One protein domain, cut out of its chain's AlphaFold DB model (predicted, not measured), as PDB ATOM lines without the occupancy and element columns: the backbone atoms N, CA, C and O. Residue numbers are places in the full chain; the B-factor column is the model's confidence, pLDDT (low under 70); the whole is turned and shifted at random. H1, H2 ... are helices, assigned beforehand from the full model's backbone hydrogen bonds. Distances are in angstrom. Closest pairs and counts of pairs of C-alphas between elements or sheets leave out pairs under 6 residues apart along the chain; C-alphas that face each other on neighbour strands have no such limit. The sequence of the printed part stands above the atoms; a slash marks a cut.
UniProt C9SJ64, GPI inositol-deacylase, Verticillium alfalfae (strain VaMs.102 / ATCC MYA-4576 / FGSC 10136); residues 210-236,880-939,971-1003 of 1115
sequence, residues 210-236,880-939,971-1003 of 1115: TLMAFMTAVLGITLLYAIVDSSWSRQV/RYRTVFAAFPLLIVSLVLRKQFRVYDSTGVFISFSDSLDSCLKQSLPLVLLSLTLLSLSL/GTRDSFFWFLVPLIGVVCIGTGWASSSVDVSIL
ATOM      1  N   THR A 210     106.343 174.215 229.956       77.12
ATOM      2  CA  THR A 210     104.955 174.252 229.479       77.12
ATOM      3  C   THR A 210     104.312 172.873 229.595       77.12
ATOM      4  O   THR A 210     104.969 171.850 229.397       77.12
ATOM      5  N   LEU A 211     103.000 172.830 229.854       80.25
ATOM      6  CA  LEU A 211     102.249 171.569 229.917       80.25
ATOM      7  C   LEU A 211     102.441 170.728 228.643       80.25
ATOM      8  O   LEU A 211     102.564 169.512 228.721       80.25
ATOM      9  N   MET A 212     102.532 171.379 227.479       81.88
ATOM     10  CA  MET A 212     102.790 170.708 226.206       81.88
ATOM     11  C   MET A 212     104.171 170.034 226.185       81.88
ATOM     12  O   MET A 212     104.247 168.839 225.916       81.88
ATOM     13  N   ALA A 213     105.246 170.757 226.526       80.62
ATOM     14  CA  ALA A 213     106.596 170.194 226.567       80.62
ATOM     15  C   ALA A 213     106.718 169.060 227.600       80.62
ATOM     16  O   ALA A 213     107.302 168.020 227.299       80.62
ATOM     17  N   PHE A 214     106.105 169.221 228.777       83.88
ATOM     18  CA  PHE A 214     106.049 168.182 229.807       83.88
ATOM     19  C   PHE A 214     105.325 166.920 229.314       83.88
ATOM     20  O   PHE A 214     105.873 165.824 229.415       83.88
ATOM     21  N   MET A 215     104.134 167.054 228.721       88.44
ATOM     22  CA  MET A 215     103.368 165.911 228.211       88.44
ATOM     23  C   MET A 215     104.076 165.206 227.045       88.44
ATOM     24  O   MET A 215     104.095 163.976 227.008       88.44
ATOM     25  N   THR A 216     104.712 165.945 226.125       88.56
ATOM     26  CA  THR A 216     105.536 165.338 225.062       88.56
ATOM     27  C   THR A 216     106.752 164.613 225.638       88.56
ATOM     28  O   THR A 216     107.079 163.525 225.171       88.56
ATOM     29  N   ALA A 217     107.402 165.164 226.668       86.88
ATOM     30  CA  ALA A 217     108.550 164.522 227.295       86.88
ATOM     31  C   ALA A 217     108.165 163.241 228.049       86.88
ATOM     32  O   ALA A 217     108.811 162.212 227.860       86.88
ATOM     33  N   VAL A 218     107.078 163.268 228.830       90.62
ATOM     34  CA  VAL A 218     106.522 162.077 229.493       90.62
ATOM     35  C   VAL A 218     106.178 160.998 228.464       90.62
ATOM     36  O   VAL A 218     106.574 159.851 228.653       90.62
ATOM     37  N   LEU A 219     105.523 161.358 227.354       93.81
ATOM     38  CA  LEU A 219     105.202 160.424 226.269       93.81
ATOM     39  C   LEU A 219     106.462 159.833 225.608       93.81
ATOM     40  O   LEU A 219     106.525 158.629 225.381       93.81
ATOM     41  N   GLY A 220     107.484 160.647 225.334       92.62
ATOM     42  CA  GLY A 220     108.753 160.164 224.781       92.62
ATOM     43  C   GLY A 220     109.480 159.190 225.712       92.62
ATOM     44  O   GLY A 220     110.017 158.182 225.253       92.62
ATOM     45  N   ILE A 221     109.445 159.446 227.022       90.31
ATOM     46  CA  ILE A 221     110.065 158.590 228.044       90.31
ATOM     47  C   ILE A 221     109.280 157.283 228.235       90.31
ATOM     48  O   ILE A 221     109.900 156.227 228.352       90.31
ATOM     49  N   THR A 222     107.941 157.303 228.233       93.62
ATOM     50  CA  THR A 222     107.142 156.066 228.345       93.62
ATOM     51  C   THR A 222     107.224 155.206 227.086       93.62
ATOM     52  O   THR A 222     107.301 153.984 227.204       93.62
ATOM     53  N   LEU A 223     107.293 155.816 225.897       93.81
ATOM     54  CA  LEU A 223     107.562 155.103 224.643       93.81
ATOM     55  C   LEU A 223     108.962 154.478 224.639       93.81
ATOM     56  O   LEU A 223     109.093 153.308 224.284       93.81
ATOM     57  N   LEU A 224     109.993 155.201 225.095       91.12
ATOM     58  CA  LEU A 224     111.339 154.638 225.239       91.12
ATOM     59  C   LEU A 224     111.365 153.473 226.237       91.12
ATOM     60  O   LEU A 224     111.948 152.435 225.934       91.12
ATOM     61  N   TYR A 225     110.712 153.623 227.395       91.69
ATOM     62  CA  TYR A 225     110.587 152.542 228.371       91.69
ATOM     63  C   TYR A 225     109.920 151.313 227.740       91.69
ATOM     64  O   TYR A 225     110.454 150.218 227.859       91.69
ATOM     65  N   ALA A 226     108.803 151.480 227.025       93.19
ATOM     66  CA  ALA A 226     108.094 150.374 226.380       93.19
ATOM     67  C   ALA A 226     108.933 149.678 225.291       93.19
ATOM     68  O   ALA A 226     108.908 148.454 225.196       93.19
ATOM     69  N   ILE A 227     109.702 150.439 224.505       92.12
ATOM     70  CA  ILE A 227     110.634 149.916 223.495       92.12
ATOM     71  C   ILE A 227     111.755 149.091 224.157       92.12
ATOM     72  O   ILE A 227     112.028 147.968 223.729       92.12
ATOM     73  N   VAL A 228     112.380 149.615 225.218       90.06
ATOM     74  CA  VAL A 228     113.494 148.947 225.914       90.06
ATOM     75  C   VAL A 228     113.016 147.738 226.723       90.06
ATOM     76  O   VAL A 228     113.605 146.669 226.593       90.06
ATOM     77  N   ASP A 229     111.933 147.868 227.496       92.25
ATOM     78  CA  ASP A 229     111.306 146.759 228.230       92.25
ATOM     79  C   ASP A 229     110.934 145.632 227.260       92.25
ATOM     80  O   ASP A 229     111.383 144.505 227.442       92.25
ATOM     81  N   SER A 230     110.240 145.952 226.160       92.62
ATOM     82  CA  SER A 230     109.869 144.964 225.141       92.62
ATOM     83  C   SER A 230     111.075 144.236 224.547       92.62
ATOM     84  O   SER A 230     111.037 143.015 224.419       92.62
ATOM     85  N   SER A 231     112.183 144.940 224.273       88.88
ATOM     86  CA  SER A 231     113.409 144.314 223.749       88.88
ATOM     87  C   SER A 231     114.060 143.293 224.698       88.88
ATOM     88  O   SER A 231     114.910 142.519 224.264       88.88
ATOM     89  N   TRP A 232     113.658 143.280 225.976       86.75
ATOM     90  CA  TRP A 232     114.186 142.398 227.021       86.75
ATOM     91  C   TRP A 232     113.118 141.499 227.677       86.75
ATOM     92  O   TRP A 232     113.470 140.601 228.444       86.75
ATOM     93  N   SER A 233     111.825 141.733 227.408       87.75
ATOM     94  CA  SER A 233     110.683 141.054 228.046       87.75
ATOM     95  C   SER A 233     109.701 140.388 227.073       87.75
ATOM     96  O   SER A 233     108.870 139.588 227.508       87.75
ATOM     97  N   ARG A 234     109.774 140.688 225.766       87.81
ATOM     98  CA  ARG A 234     108.877 140.169 224.716       87.81
ATOM     99  C   ARG A 234     109.673 139.541 223.583       87.81
ATOM    100  O   ARG A 234     110.739 140.036 223.234       87.81
ATOM    101  N   GLN A 235     109.127 138.489 222.966       84.00
ATOM    102  CA  GLN A 235     109.720 137.853 221.779       84.00
ATOM    103  C   GLN A 235     111.198 137.435 221.993       84.00
ATOM    104  O   GLN A 235     112.008 137.500 221.063       84.00
ATOM    105  N   VAL A 236     111.545 137.057 223.234       83.38
ATOM    106  CA  VAL A 236     112.879 136.601 223.659       83.38
ATOM    107  C   VAL A 236     112.954 135.084 223.506       83.38
ATOM    108  O   VAL A 236     112.041 134.371 223.914       83.38
ATOM    109  N   ARG A 880     118.039 147.762 215.500       87.00
ATOM    110  CA  ARG A 880     117.983 148.176 214.084       87.00
ATOM    111  C   ARG A 880     117.957 149.695 213.879       87.00
ATOM    112  O   ARG A 880     118.422 150.162 212.845       87.00
ATOM    113  N   TYR A 881     117.480 150.469 214.863       87.44
ATOM    114  CA  TYR A 881     117.422 151.941 214.805       87.44
ATOM    115  C   TYR A 881     118.302 152.679 215.824       87.44
ATOM    116  O   TYR A 881     118.440 153.894 215.709       87.44
ATOM    117  N   ARG A 882     119.023 151.995 216.723       80.94
ATOM    118  CA  ARG A 882     120.482 152.119 216.667       80.94
ATOM    119  C   ARG A 882     121.096 153.523 216.607       80.94
ATOM    120  O   ARG A 882     121.121 154.321 217.542       80.94
ATOM    121  N   THR A 883     121.647 153.750 215.423       77.44
ATOM    122  CA  THR A 883     122.288 154.963 214.926       77.44
ATOM    123  C   THR A 883     121.310 156.131 214.803       77.44
ATOM    124  O   THR A 883     121.669 157.260 215.121       77.44
ATOM    125  N   VAL A 884     120.056 155.877 214.420       82.44
ATOM    126  CA  VAL A 884     119.005 156.899 214.296       82.44
ATOM    127  C   VAL A 884     118.623 157.468 215.668       82.44
ATOM    128  O   VAL A 884     118.537 158.686 215.812       82.44
ATOM    129  N   PHE A 885     118.511 156.621 216.699       79.44
ATOM    130  CA  PHE A 885     118.326 157.056 218.091       79.44
ATOM    131  C   PHE A 885     119.530 157.829 218.661       79.44
ATOM    132  O   PHE A 885     119.357 158.574 219.620       79.44
ATOM    133  N   ALA A 886     120.726 157.715 218.069       75.75
ATOM    134  CA  ALA A 886     121.875 158.563 218.405       75.75
ATOM    135  C   ALA A 886     121.905 159.879 217.595       75.75
ATOM    136  O   ALA A 886     122.308 160.918 218.119       75.75
ATOM    137  N   ALA A 887     121.447 159.864 216.339       82.25
ATOM    138  CA  ALA A 887     121.467 161.019 215.437       82.25
ATOM    139  C   ALA A 887     120.307 162.011 215.662       82.25
ATOM    140  O   ALA A 887     120.513 163.226 215.626       82.25
ATOM    141  N   PHE A 888     119.086 161.533 215.927       86.12
ATOM    142  CA  PHE A 888     117.918 162.404 216.135       86.12
ATOM    143  C   PHE A 888     118.047 163.349 217.351       86.12
ATOM    144  O   PHE A 888     117.656 164.513 217.222       86.12
ATOM    145  N   PRO A 889     118.634 162.950 218.499       86.44
ATOM    146  CA  PRO A 889     118.942 163.883 219.583       86.44
ATOM    147  C   PRO A 889     119.868 165.029 219.150       86.44
ATOM    148  O   PRO A 889     119.623 166.176 219.523       86.44
ATOM    149  N   LEU A 890     120.877 164.761 218.310       84.62
ATOM    150  CA  LEU A 890     121.773 165.796 217.774       84.62
ATOM    151  C   LEU A 890     121.027 166.770 216.848       84.62
ATOM    152  O   LEU A 890     121.248 167.980 216.933       84.62
ATOM    153  N   LEU A 891     120.098 166.275 216.020       87.12
ATOM    154  CA  LEU A 891     119.207 167.114 215.208       87.12
ATOM    155  C   LEU A 891     118.336 168.026 216.089       87.12
ATOM    156  O   LEU A 891     118.242 169.226 215.829       87.12
ATOM    157  N   ILE A 892     117.732 167.486 217.152       88.88
ATOM    158  CA  ILE A 892     116.889 168.256 218.081       88.88
ATOM    159  C   ILE A 892     117.717 169.327 218.798       88.88
ATOM    160  O   ILE A 892     117.341 170.498 218.760       88.88
ATOM    161  N   VAL A 893     118.867 168.970 219.380       88.62
ATOM    162  CA  VAL A 893     119.771 169.931 220.040       88.62
ATOM    163  C   VAL A 893     120.225 171.018 219.061       88.62
ATOM    164  O   VAL A 893     120.207 172.196 219.410       88.62
ATOM    165  N   SER A 894     120.531 170.667 217.809       90.19
ATOM    166  CA  SER A 894     120.904 171.635 216.766       90.19
ATOM    167  C   SER A 894     119.765 172.601 216.412       90.19
ATOM    168  O   SER A 894     120.007 173.794 216.213       90.19
ATOM    169  N   LEU A 895     118.513 172.129 216.365       91.06
ATOM    170  CA  LEU A 895     117.338 172.984 216.153       91.06
ATOM    171  C   LEU A 895     117.087 173.921 217.346       91.06
ATOM    172  O   LEU A 895     116.808 175.104 217.137       91.06
ATOM    173  N   VAL A 896     117.238 173.421 218.577       90.75
ATOM    174  CA  VAL A 896     117.090 174.209 219.811       90.75
ATOM    175  C   VAL A 896     118.182 175.279 219.915       90.75
ATOM    176  O   VAL A 896     117.856 176.442 220.156       90.75
ATOM    177  N   LEU A 897     119.445 174.943 219.627       91.19
ATOM    178  CA  LEU A 897     120.554 175.902 219.552       91.19
ATOM    179  C   LEU A 897     120.321 176.951 218.457       91.19
ATOM    180  O   LEU A 897     120.433 178.148 218.716       91.19
ATOM    181  N   ARG A 898     119.914 176.539 217.247       93.75
ATOM    182  CA  ARG A 898     119.566 177.462 216.149       93.75
ATOM    183  C   ARG A 898     118.462 178.446 216.552       93.75
ATOM    184  O   ARG A 898     118.494 179.600 216.125       93.75
ATOM    185  N   LYS A 899     117.486 178.013 217.356       91.88
ATOM    186  CA  LYS A 899     116.427 178.879 217.889       91.88
ATOM    187  C   LYS A 899     116.938 179.788 219.019       91.88
ATOM    188  O   LYS A 899     116.547 180.952 219.022       91.88
ATOM    189  N   GLN A 900     117.836 179.322 219.895       92.12
ATOM    190  CA  GLN A 900     118.490 180.159 220.917       92.12
ATOM    191  C   GLN A 900     119.307 181.286 220.275       92.12
ATOM    192  O   GLN A 900     119.066 182.449 220.589       92.12
ATOM    193  N   PHE A 901     120.193 180.964 219.323       94.25
ATOM    194  CA  PHE A 901     120.969 181.966 218.583       94.25
ATOM    195  C   PHE A 901     120.062 182.939 217.826       94.25
ATOM    196  O   PHE A 901     120.179 184.139 218.024       94.25
ATOM    197  N   ARG A 902     119.062 182.454 217.071       92.81
ATOM    198  CA  ARG A 902     118.135 183.343 216.346       92.81
ATOM    199  C   ARG A 902     117.371 184.306 217.265       92.81
ATOM    200  O   ARG A 902     117.041 185.404 216.827       92.81
ATOM    201  N   VAL A 903     117.038 183.902 218.494       92.12
ATOM    202  CA  VAL A 903     116.419 184.813 219.470       92.12
ATOM    203  C   VAL A 903     117.458 185.809 219.982       92.12
ATOM    204  O   VAL A 903     117.208 187.008 219.885       92.12
ATOM    205  N   TYR A 904     118.633 185.339 220.407       91.75
ATOM    206  CA  TYR A 904     119.745 186.179 220.864       91.75
ATOM    207  C   TYR A 904     120.146 187.254 219.836       91.75
ATOM    208  O   TYR A 904     120.210 188.428 220.191       91.75
ATOM    209  N   ASP A 905     120.282 186.893 218.558       93.62
ATOM    210  CA  ASP A 905     120.580 187.809 217.443       93.62
ATOM    211  C   ASP A 905     119.515 188.912 217.260       93.62
ATOM    212  O   ASP A 905     119.780 189.934 216.628       93.62
ATOM    213  N   SER A 906     118.297 188.701 217.777       92.44
ATOM    214  CA  SER A 906     117.147 189.606 217.621       92.44
ATOM    215  C   SER A 906     116.749 190.375 218.888       92.44
ATOM    216  O   SER A 906     116.059 191.384 218.776       92.44
ATOM    217  N   THR A 907     117.160 189.920 220.078       91.19
ATOM    218  CA  THR A 907     116.767 190.511 221.377       91.19
ATOM    219  C   THR A 907     117.932 190.767 222.333       91.19
ATOM    220  O   THR A 907     117.731 191.364 223.386       91.19
ATOM    221  N   GLY A 908     119.135 190.266 222.037       88.88
ATOM    222  CA  GLY A 908     120.268 190.235 222.969       88.88
ATOM    223  C   GLY A 908     120.121 189.237 224.130       88.88
ATOM    224  O   GLY A 908     121.041 189.108 224.937       88.88
ATOM    225  N   VAL A 909     119.000 188.508 224.232       88.31
ATOM    226  CA  VAL A 909     118.704 187.598 225.354       88.31
ATOM    227  C   VAL A 909     118.869 186.141 224.931       88.31
ATOM    228  O   VAL A 909     118.146 185.636 224.070       88.31
ATOM    229  N   PHE A 910     119.801 185.434 225.572       87.06
ATOM    230  CA  PHE A 910     120.018 184.006 225.339       87.06
ATOM    231  C   PHE A 910     119.048 183.181 226.199       87.06
ATOM    232  O   PHE A 910     119.259 182.994 227.396       87.06
ATOM    233  N   ILE A 911     117.949 182.729 225.588       86.38
ATOM    234  CA  ILE A 911     116.876 181.985 226.269       86.38
ATOM    235  C   ILE A 911     117.314 180.580 226.713       86.38
ATOM    236  O   ILE A 911     118.256 180.003 226.159       86.38
ATOM    237  N   SER A 912     116.608 180.000 227.690       85.62
ATOM    238  CA  SER A 912     116.924 178.658 228.189       85.62
ATOM    239  C   SER A 912     116.699 177.570 227.130       85.62
ATOM    240  O   SER A 912     115.938 177.741 226.170       85.62
ATOM    241  N   PHE A 913     117.327 176.407 227.333       84.38
ATOM    242  CA  PHE A 913     117.087 175.225 226.502       84.38
ATOM    243  C   PHE A 913     115.605 174.807 226.531       84.38
ATOM    244  O   PHE A 913     115.060 174.442 225.494       84.38
ATOM    245  N   SER A 914     114.928 174.936 227.680       82.00
ATOM    246  CA  SER A 914     113.503 174.608 227.839       82.00
ATOM    247  C   SER A 914     112.588 175.562 227.057       82.00
ATOM    248  O   SER A 914     111.711 175.104 226.328       82.00
ATOM    249  N   ASP A 915     112.812 176.878 227.144       83.94
ATOM    250  CA  ASP A 915     112.017 177.884 226.413       83.94
ATOM    251  C   ASP A 915     112.201 177.764 224.895       83.94
ATOM    252  O   ASP A 915     111.258 177.918 224.108       83.94
ATOM    253  N   SER A 916     113.431 177.468 224.472       87.88
ATOM    254  CA  SER A 916     113.753 177.233 223.069       87.88
ATOM    255  C   SER A 916     113.161 175.911 222.567       87.88
ATOM    256  O   SER A 916     112.573 175.884 221.487       87.88
ATOM    257  N   LEU A 917     113.203 174.839 223.369       87.31
ATOM    258  CA  LEU A 917     112.565 173.561 223.049       87.31
ATOM    259  C   LEU A 917     111.039 173.695 222.939       87.31
ATOM    260  O   LEU A 917     110.484 173.248 221.941       87.31
ATOM    261  N   ASP A 918     110.356 174.367 223.871       86.56
ATOM    262  CA  ASP A 918     108.917 174.671 223.757       86.56
ATOM    263  C   ASP A 918     108.599 175.479 222.485       86.56
ATOM    264  O   ASP A 918     107.678 175.145 221.733       86.56
ATOM    265  N   SER A 919     109.414 176.493 222.185       86.75
ATOM    266  CA  SER A 919     109.293 177.277 220.951       86.75
ATOM    267  C   SER A 919     109.493 176.431 219.687       86.75
ATOM    268  O   SER A 919     108.843 176.672 218.669       86.75
ATOM    269  N   CYS A 920     110.390 175.444 219.733       90.19
ATOM    270  CA  CYS A 920     110.617 174.489 218.655       90.19
ATOM    271  C   CYS A 920     109.464 173.483 218.526       90.19
ATOM    272  O   CYS A 920     109.029 173.218 217.407       90.19
ATOM    273  N   LEU A 921     108.922 172.975 219.636       88.50
ATOM    274  CA  LEU A 921     107.787 172.044 219.656       88.50
ATOM    275  C   LEU A 921     106.507 172.661 219.080       88.50
ATOM    276  O   LEU A 921     105.714 171.950 218.474       88.50
ATOM    277  N   LYS A 922     106.320 173.979 219.208       86.88
ATOM    278  CA  LYS A 922     105.163 174.704 218.648       86.88
ATOM    279  C   LYS A 922     105.286 175.046 217.161       86.88
ATOM    280  O   LYS A 922     104.297 175.461 216.564       86.88
ATOM    281  N   GLN A 923     106.483 174.960 216.575       86.50
ATOM    282  CA  GLN A 923     106.753 175.478 215.226       86.50
ATOM    283  C   GLN A 923     107.668 174.558 214.412       86.50
ATOM    284  O   GLN A 923     107.221 173.910 213.470       86.50
ATOM    285  N   SER A 924     108.962 174.503 214.738       88.50
ATOM    286  CA  SER A 924     109.954 173.860 213.870       88.50
ATOM    287  C   SER A 924     109.924 172.334 213.919       88.50
ATOM    288  O   SER A 924     110.109 171.712 212.883       88.50
ATOM    289  N   LEU A 925     109.703 171.716 215.083       90.12
ATOM    290  CA  LEU A 925     109.737 170.256 215.220       90.12
ATOM    291  C   LEU A 925     108.553 169.566 214.517       90.12
ATOM    292  O   LEU A 925     108.824 168.633 213.764       90.12
ATOM    293  N   PRO A 926     107.286 170.025 214.636       91.12
ATOM    294  CA  PRO A 926     106.183 169.458 213.859       91.12
ATOM    295  C   PRO A 926     106.396 169.594 212.349       91.12
ATOM    296  O   PRO A 926     106.199 168.627 211.621       91.12
ATOM    297  N   LEU A 927     106.859 170.762 211.877       91.56
ATOM    298  CA  LEU A 927     107.136 170.986 210.453       91.56
ATOM    299  C   LEU A 927     108.288 170.112 209.939       91.56
ATOM    300  O   LEU A 927     108.164 169.521 208.869       91.56
ATOM    301  N   VAL A 928     109.381 169.982 210.701       91.25
ATOM    302  CA  VAL A 928     110.505 169.102 210.343       91.25
ATOM    303  C   VAL A 928     110.051 167.644 210.316       91.25
ATOM    304  O   VAL A 928     110.211 167.003 209.283       91.25
ATOM    305  N   LEU A 929     109.418 167.131 211.376       91.75
ATOM    306  CA  LEU A 929     108.969 165.735 211.426       91.75
ATOM    307  C   LEU A 929     107.936 165.421 210.333       91.75
ATOM    308  O   LEU A 929     108.046 164.380 209.689       91.75
ATOM    309  N   LEU A 930     106.993 166.328 210.053       92.50
ATOM    310  CA  LEU A 930     106.053 166.184 208.940       92.50
ATOM    311  C   LEU A 930     106.777 166.167 207.585       92.50
ATOM    312  O   LEU A 930     106.516 165.281 206.778       92.50
ATOM    313  N   SER A 931     107.714 167.091 207.342       91.62
ATOM    314  CA  SER A 931     108.472 167.142 206.082       91.62
ATOM    315  C   SER A 931     109.342 165.902 205.865       91.62
ATOM    316  O   SER A 931     109.376 165.380 204.758       91.62
ATOM    317  N   LEU A 932     109.969 165.374 206.923       88.81
ATOM    318  CA  LEU A 932     110.757 164.141 206.874       88.81
ATOM    319  C   LEU A 932     109.862 162.910 206.665       88.81
ATOM    320  O   LEU A 932     110.233 162.004 205.923       88.81
ATOM    321  N   THR A 933     108.663 162.895 207.257       89.94
ATOM    322  CA  THR A 933     107.674 161.825 207.043       89.94
ATOM    323  C   THR A 933     107.178 161.834 205.595       89.94
ATOM    324  O   THR A 933     107.235 160.810 204.919       89.94
ATOM    325  N   LEU A 934     106.771 162.999 205.080       89.38
ATOM    326  CA  LEU A 934     106.350 163.165 203.686       89.38
ATOM    327  C   LEU A 934     107.481 162.848 202.699       89.38
ATOM    328  O   LEU A 934     107.222 162.210 201.686       89.38
ATOM    329  N   LEU A 935     108.728 163.213 203.015       84.88
ATOM    330  CA  LEU A 935     109.905 162.862 202.217       84.88
ATOM    331  C   LEU A 935     110.154 161.345 202.199       84.88
ATOM    332  O   LEU A 935     110.386 160.777 201.136       84.88
ATOM    333  N   SER A 936     110.034 160.661 203.343       82.44
ATOM    334  CA  SER A 936     110.145 159.193 203.393       82.44
ATOM    335  C   SER A 936     109.033 158.480 202.609       82.44
ATOM    336  O   SER A 936     109.248 157.390 202.087       82.44
ATOM    337  N   LEU A 937     107.863 159.114 202.469       82.06
ATOM    338  CA  LEU A 937     106.742 158.613 201.669       82.06
ATOM    339  C   LEU A 937     106.840 158.971 200.175       82.06
ATOM    340  O   LEU A 937     106.279 158.241 199.358       82.06
ATOM    341  N   SER A 938     107.530 160.056 199.801       76.56
ATOM    342  CA  SER A 938     107.703 160.474 198.401       76.56
ATOM    343  C   SER A 938     108.905 159.813 197.718       76.56
ATOM    344  O   SER A 938     108.826 159.496 196.534       76.56
ATOM    345  N   LEU A 939     109.963 159.483 198.469       67.50
ATOM    346  CA  LEU A 939     111.115 158.688 198.000       67.50
ATOM    347  C   LEU A 939     110.782 157.199 197.745       67.50
ATOM    348  O   LEU A 939     111.655 156.387 197.462       67.50
ATOM    349  N   GLY A 971     115.276 153.626 206.454       79.94
ATOM    350  CA  GLY A 971     115.913 152.385 206.021       79.94
ATOM    351  C   GLY A 971     115.012 151.417 205.245       79.94
ATOM    352  O   GLY A 971     115.464 150.330 204.906       79.94
ATOM    353  N   THR A 972     113.740 151.757 205.000       80.25
ATOM    354  CA  THR A 972     112.745 150.850 204.407       80.25
ATOM    355  C   THR A 972     111.806 151.561 203.436       80.25
ATOM    356  O   THR A 972     111.392 152.699 203.667       80.25
ATOM    357  N   ARG A 973     111.444 150.844 202.366       75.81
ATOM    358  CA  ARG A 973     110.494 151.244 201.314       75.81
ATOM    359  C   ARG A 973     109.023 150.937 201.656       75.81
ATOM    360  O   ARG A 973     108.130 151.314 200.897       75.81
ATOM    361  N   ASP A 974     108.740 150.245 202.765       79.94
ATOM    362  CA  ASP A 974     107.365 149.895 203.153       79.94
ATOM    363  C   ASP A 974     106.637 151.066 203.842       79.94
ATOM    364  O   ASP A 974     106.938 151.458 204.972       79.94
ATOM    365  N   SER A 975     105.606 151.577 203.161       81.69
ATOM    366  CA  SER A 975     104.734 152.657 203.634       81.69
ATOM    367  C   SER A 975     103.989 152.378 204.943       81.69
ATOM    368  O   SER A 975     103.494 153.325 205.550       81.69
ATOM    369  N   PHE A 976     103.892 151.123 205.398       86.25
ATOM    370  CA  PHE A 976     103.301 150.805 206.702       86.25
ATOM    371  C   PHE A 976     104.035 151.517 207.852       86.25
ATOM    372  O   PHE A 976     103.389 151.992 208.785       86.25
ATOM    373  N   PHE A 977     105.357 151.695 207.748       88.81
ATOM    374  CA  PHE A 977     106.201 152.286 208.795       88.81
ATOM    375  C   PHE A 977     106.254 153.825 208.786       88.81
ATOM    376  O   PHE A 977     107.139 154.414 209.405       88.81
ATOM    377  N   TRP A 978     105.295 154.507 208.143       88.44
ATOM    378  CA  TRP A 978     105.205 155.980 208.120       88.44
ATOM    379  C   TRP A 978     105.233 156.622 209.521       88.44
ATOM    380  O   TRP A 978     105.755 157.720 209.702       88.44
ATOM    381  N   PHE A 979     104.703 155.921 210.529       90.44
ATOM    382  CA  PHE A 979     104.650 156.370 211.921       90.44
ATOM    383  C   PHE A 979     106.021 156.378 212.620       90.44
ATOM    384  O   PHE A 979     106.150 156.937 213.710       90.44
ATOM    385  N   LEU A 980     107.054 155.775 212.023       91.19
ATOM    386  CA  LEU A 980     108.367 155.624 212.648       91.19
ATOM    387  C   LEU A 980     109.091 156.966 212.834       91.19
ATOM    388  O   LEU A 980     109.664 157.205 213.894       91.19
ATOM    389  N   VAL A 981     109.041 157.861 211.841       90.75
ATOM    390  CA  VAL A 981     109.679 159.189 211.917       90.75
ATOM    391  C   VAL A 981     109.129 160.024 213.089       90.75
ATOM    392  O   VAL A 981     109.937 160.490 213.899       90.75
ATOM    393  N   PRO A 982     107.799 160.196 213.266       92.38
ATOM    394  CA  PRO A 982     107.272 160.890 214.439       92.38
ATOM    395  C   PRO A 982     107.476 160.108 215.749       92.38
ATOM    396  O   PRO A 982     107.735 160.744 216.769       92.38
ATOM    397  N   LEU A 983     107.438 158.767 215.746       92.81
ATOM    398  CA  LEU A 983     107.730 157.943 216.932       92.81
ATOM    399  C   LEU A 983     109.154 158.187 217.459       92.81
ATOM    400  O   LEU A 983     109.329 158.532 218.629       92.81
ATOM    401  N   ILE A 984     110.166 158.070 216.592       91.12
ATOM    402  CA  ILE A 984     111.568 158.351 216.935       91.12
ATOM    403  C   ILE A 984     111.723 159.819 217.353       91.12
ATOM    404  O   ILE A 984     112.385 160.099 218.352       91.12
ATOM    405  N   GLY A 985     111.068 160.752 216.652       91.19
ATOM    406  CA  GLY A 985     111.057 162.171 217.009       91.19
ATOM    407  C   GLY A 985     110.585 162.428 218.445       91.19
ATOM    408  O   GLY A 985     111.292 163.082 219.210       91.19
ATOM    409  N   VAL A 986     109.430 161.879 218.838       92.56
ATOM    410  CA  VAL A 986     108.861 162.038 220.191       92.56
ATOM    411  C   VAL A 986     109.742 161.382 221.259       92.56
ATOM    412  O   VAL A 986     109.998 162.004 222.292       92.56
ATOM    413  N   VAL A 987     110.277 160.183 221.001       91.56
ATOM    414  CA  VAL A 987     111.244 159.520 221.897       91.56
ATOM    415  C   VAL A 987     112.480 160.399 222.123       91.56
ATOM    416  O   VAL A 987     112.851 160.657 223.269       91.56
ATOM    417  N   CYS A 988     113.071 160.933 221.050       89.81
ATOM    418  CA  CYS A 988     114.290 161.741 221.133       89.81
ATOM    419  C   CYS A 988     114.053 163.131 221.761       89.81
ATOM    420  O   CYS A 988     114.953 163.689 222.395       89.81
ATOM    421  N   ILE A 989     112.839 163.683 221.644       89.75
ATOM    422  CA  ILE A 989     112.407 164.878 222.391       89.75
ATOM    423  C   ILE A 989     112.366 164.572 223.895       89.75
ATOM    424  O   ILE A 989     112.891 165.354 224.691       89.75
ATOM    425  N   GLY A 990     111.791 163.430 224.289       86.38
ATOM    426  CA  GLY A 990     111.716 163.005 225.689       86.38
ATOM    427  C   GLY A 990     113.088 162.799 226.330       86.38
ATOM    428  O   GLY A 990     113.329 163.310 227.425       86.38
ATOM    429  N   THR A 991     114.023 162.147 225.633       80.81
ATOM    430  CA  THR A 991     115.406 161.992 226.117       80.81
ATOM    431  C   THR A 991     116.159 163.318 226.185       80.81
ATOM    432  O   THR A 991     116.894 163.549 227.145       80.81
ATOM    433  N   GLY A 992     115.971 164.212 225.206       78.06
ATOM    434  CA  GLY A 992     116.591 165.541 225.206       78.06
ATOM    435  C   GLY A 992     116.118 166.407 226.377       78.06
ATOM    436  O   GLY A 992     116.935 166.999 227.082       78.06
ATOM    437  N   TRP A 993     114.807 166.413 226.646       81.06
ATOM    438  CA  TRP A 993     114.240 167.093 227.811       81.06
ATOM    439  C   TRP A 993     114.748 166.480 229.122       81.06
ATOM    440  O   TRP A 993     115.241 167.214 229.979       81.06
ATOM    441  N   ALA A 994     114.718 165.148 229.257       72.00
ATOM    442  CA  ALA A 994     115.210 164.450 230.446       72.00
ATOM    443  C   ALA A 994     116.687 164.763 230.739       72.00
ATOM    444  O   ALA A 994     117.020 165.082 231.877       72.00
ATOM    445  N   SER A 995     117.545 164.747 229.713       69.94
ATOM    446  CA  SER A 995     118.968 165.092 229.841       69.94
ATOM    447  C   SER A 995     119.136 166.516 230.371       69.94
ATOM    448  O   SER A 995     119.770 166.708 231.403       69.94
ATOM    449  N   SER A 996     118.465 167.500 229.757       69.31
ATOM    450  CA  SER A 996     118.533 168.897 230.212       69.31
ATOM    451  C   SER A 996     118.022 169.094 231.647       69.31
ATOM    452  O   SER A 996     118.613 169.854 232.412       69.31
ATOM    453  N   SER A 997     116.979 168.362 232.053       65.88
ATOM    454  CA  SER A 997     116.441 168.389 233.418       65.88
ATOM    455  C   SER A 997     117.396 167.758 234.437       65.88
ATOM    456  O   SER A 997     117.502 168.245 235.564       65.88
ATOM    457  N   VAL A 998     118.118 166.699 234.055       63.25
ATOM    458  CA  VAL A 998     119.141 166.051 234.890       63.25
ATOM    459  C   VAL A 998     120.391 166.924 235.003       63.25
ATOM    460  O   VAL A 998     120.865 167.126 236.117       63.25
ATOM    461  N   ASP A 999     120.877 167.511 233.908       59.19
ATOM    462  CA  ASP A 999     122.024 168.425 233.927       59.19
ATOM    463  C   ASP A 999     121.732 169.683 234.759       59.19
ATOM    464  O   ASP A 999     122.556 170.076 235.585       59.19
ATOM    465  N   VAL A1000     120.530 170.265 234.642       57.69
ATOM    466  CA  VAL A1000     120.077 171.354 235.528       57.69
ATOM    467  C   VAL A1000     119.978 170.882 236.979       57.69
ATOM    468  O   VAL A1000     120.407 171.605 237.874       57.69
ATOM    469  N   SER A1001     119.481 169.669 237.245       56.94
ATOM    470  CA  SER A1001     119.407 169.128 238.612       56.94
ATOM    471  C   SER A1001     120.792 168.901 239.229       56.94
ATOM    472  O   SER A1001     120.993 169.212 240.398       56.94
ATOM    473  N   ILE A1002     121.765 168.416 238.452       59.44
ATOM    474  CA  ILE A1002     123.163 168.232 238.872       59.44
ATOM    475  C   ILE A1002     123.839 169.591 239.095       59.44
ATOM    476  O   ILE A1002     124.505 169.784 240.112       59.44
ATOM    477  N   LEU A1003     123.631 170.554 238.193       51.69
ATOM    478  CA  LEU A1003     124.148 171.916 238.328       51.69
ATOM    479  C   LEU A1003     123.573 172.610 239.569       51.69
ATOM    480  O   LEU A1003     124.329 173.181 240.350       51.69
TER     481      LEU A1003
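Overview. This is residues 210 to 236, 880 to 939 and 971 to 1003 of the 1115 residues of the protein "GPI inositol-deacylase" of Verticillium alfalfae (strain VaMs.102 / ATCC MYA-4576 / FGSC 10136) (UniProt C9SJ64). Long helix H5 runs through the middle, crossed on opposite sides by H1 and H2, with H4 beside its residues 975 to 985 and short H3 between H1 and H2. The printed part, 120 residues with five named helices, H1 to H5, is all helix by class. It is compact, with radius of gyration of the C-alphas 15.7 A and spans 52 by 38 by 25 A.

Along the chain. H5, residues 975 to 1003, 44.2 A long, ends at C-alpha (124.148, 171.916, 238.328). H1, residues 211 to 233, begins at C-alpha (102.249, 171.569, 229.917). H2 is residues 884 to 907, H3 913 to 921, H4 924 to 938.

Arrangement. H5, the hub, touches H1; their closest C-alphas, Gly 990 and Ala 217, are 3.9 A apart. Every O i to N i+4 pair is within hydrogen-bond range in H1, H3 and H4, 17 of 20 in H2, 21 of 25 in H5.

Size, cuts and confidence. The cuts leave gaps of 15.9 A, C-alphas 236 to 880, and 11.3 A, 939 to 971. Residues 939 and 995 to 1003 are under pLDDT 70.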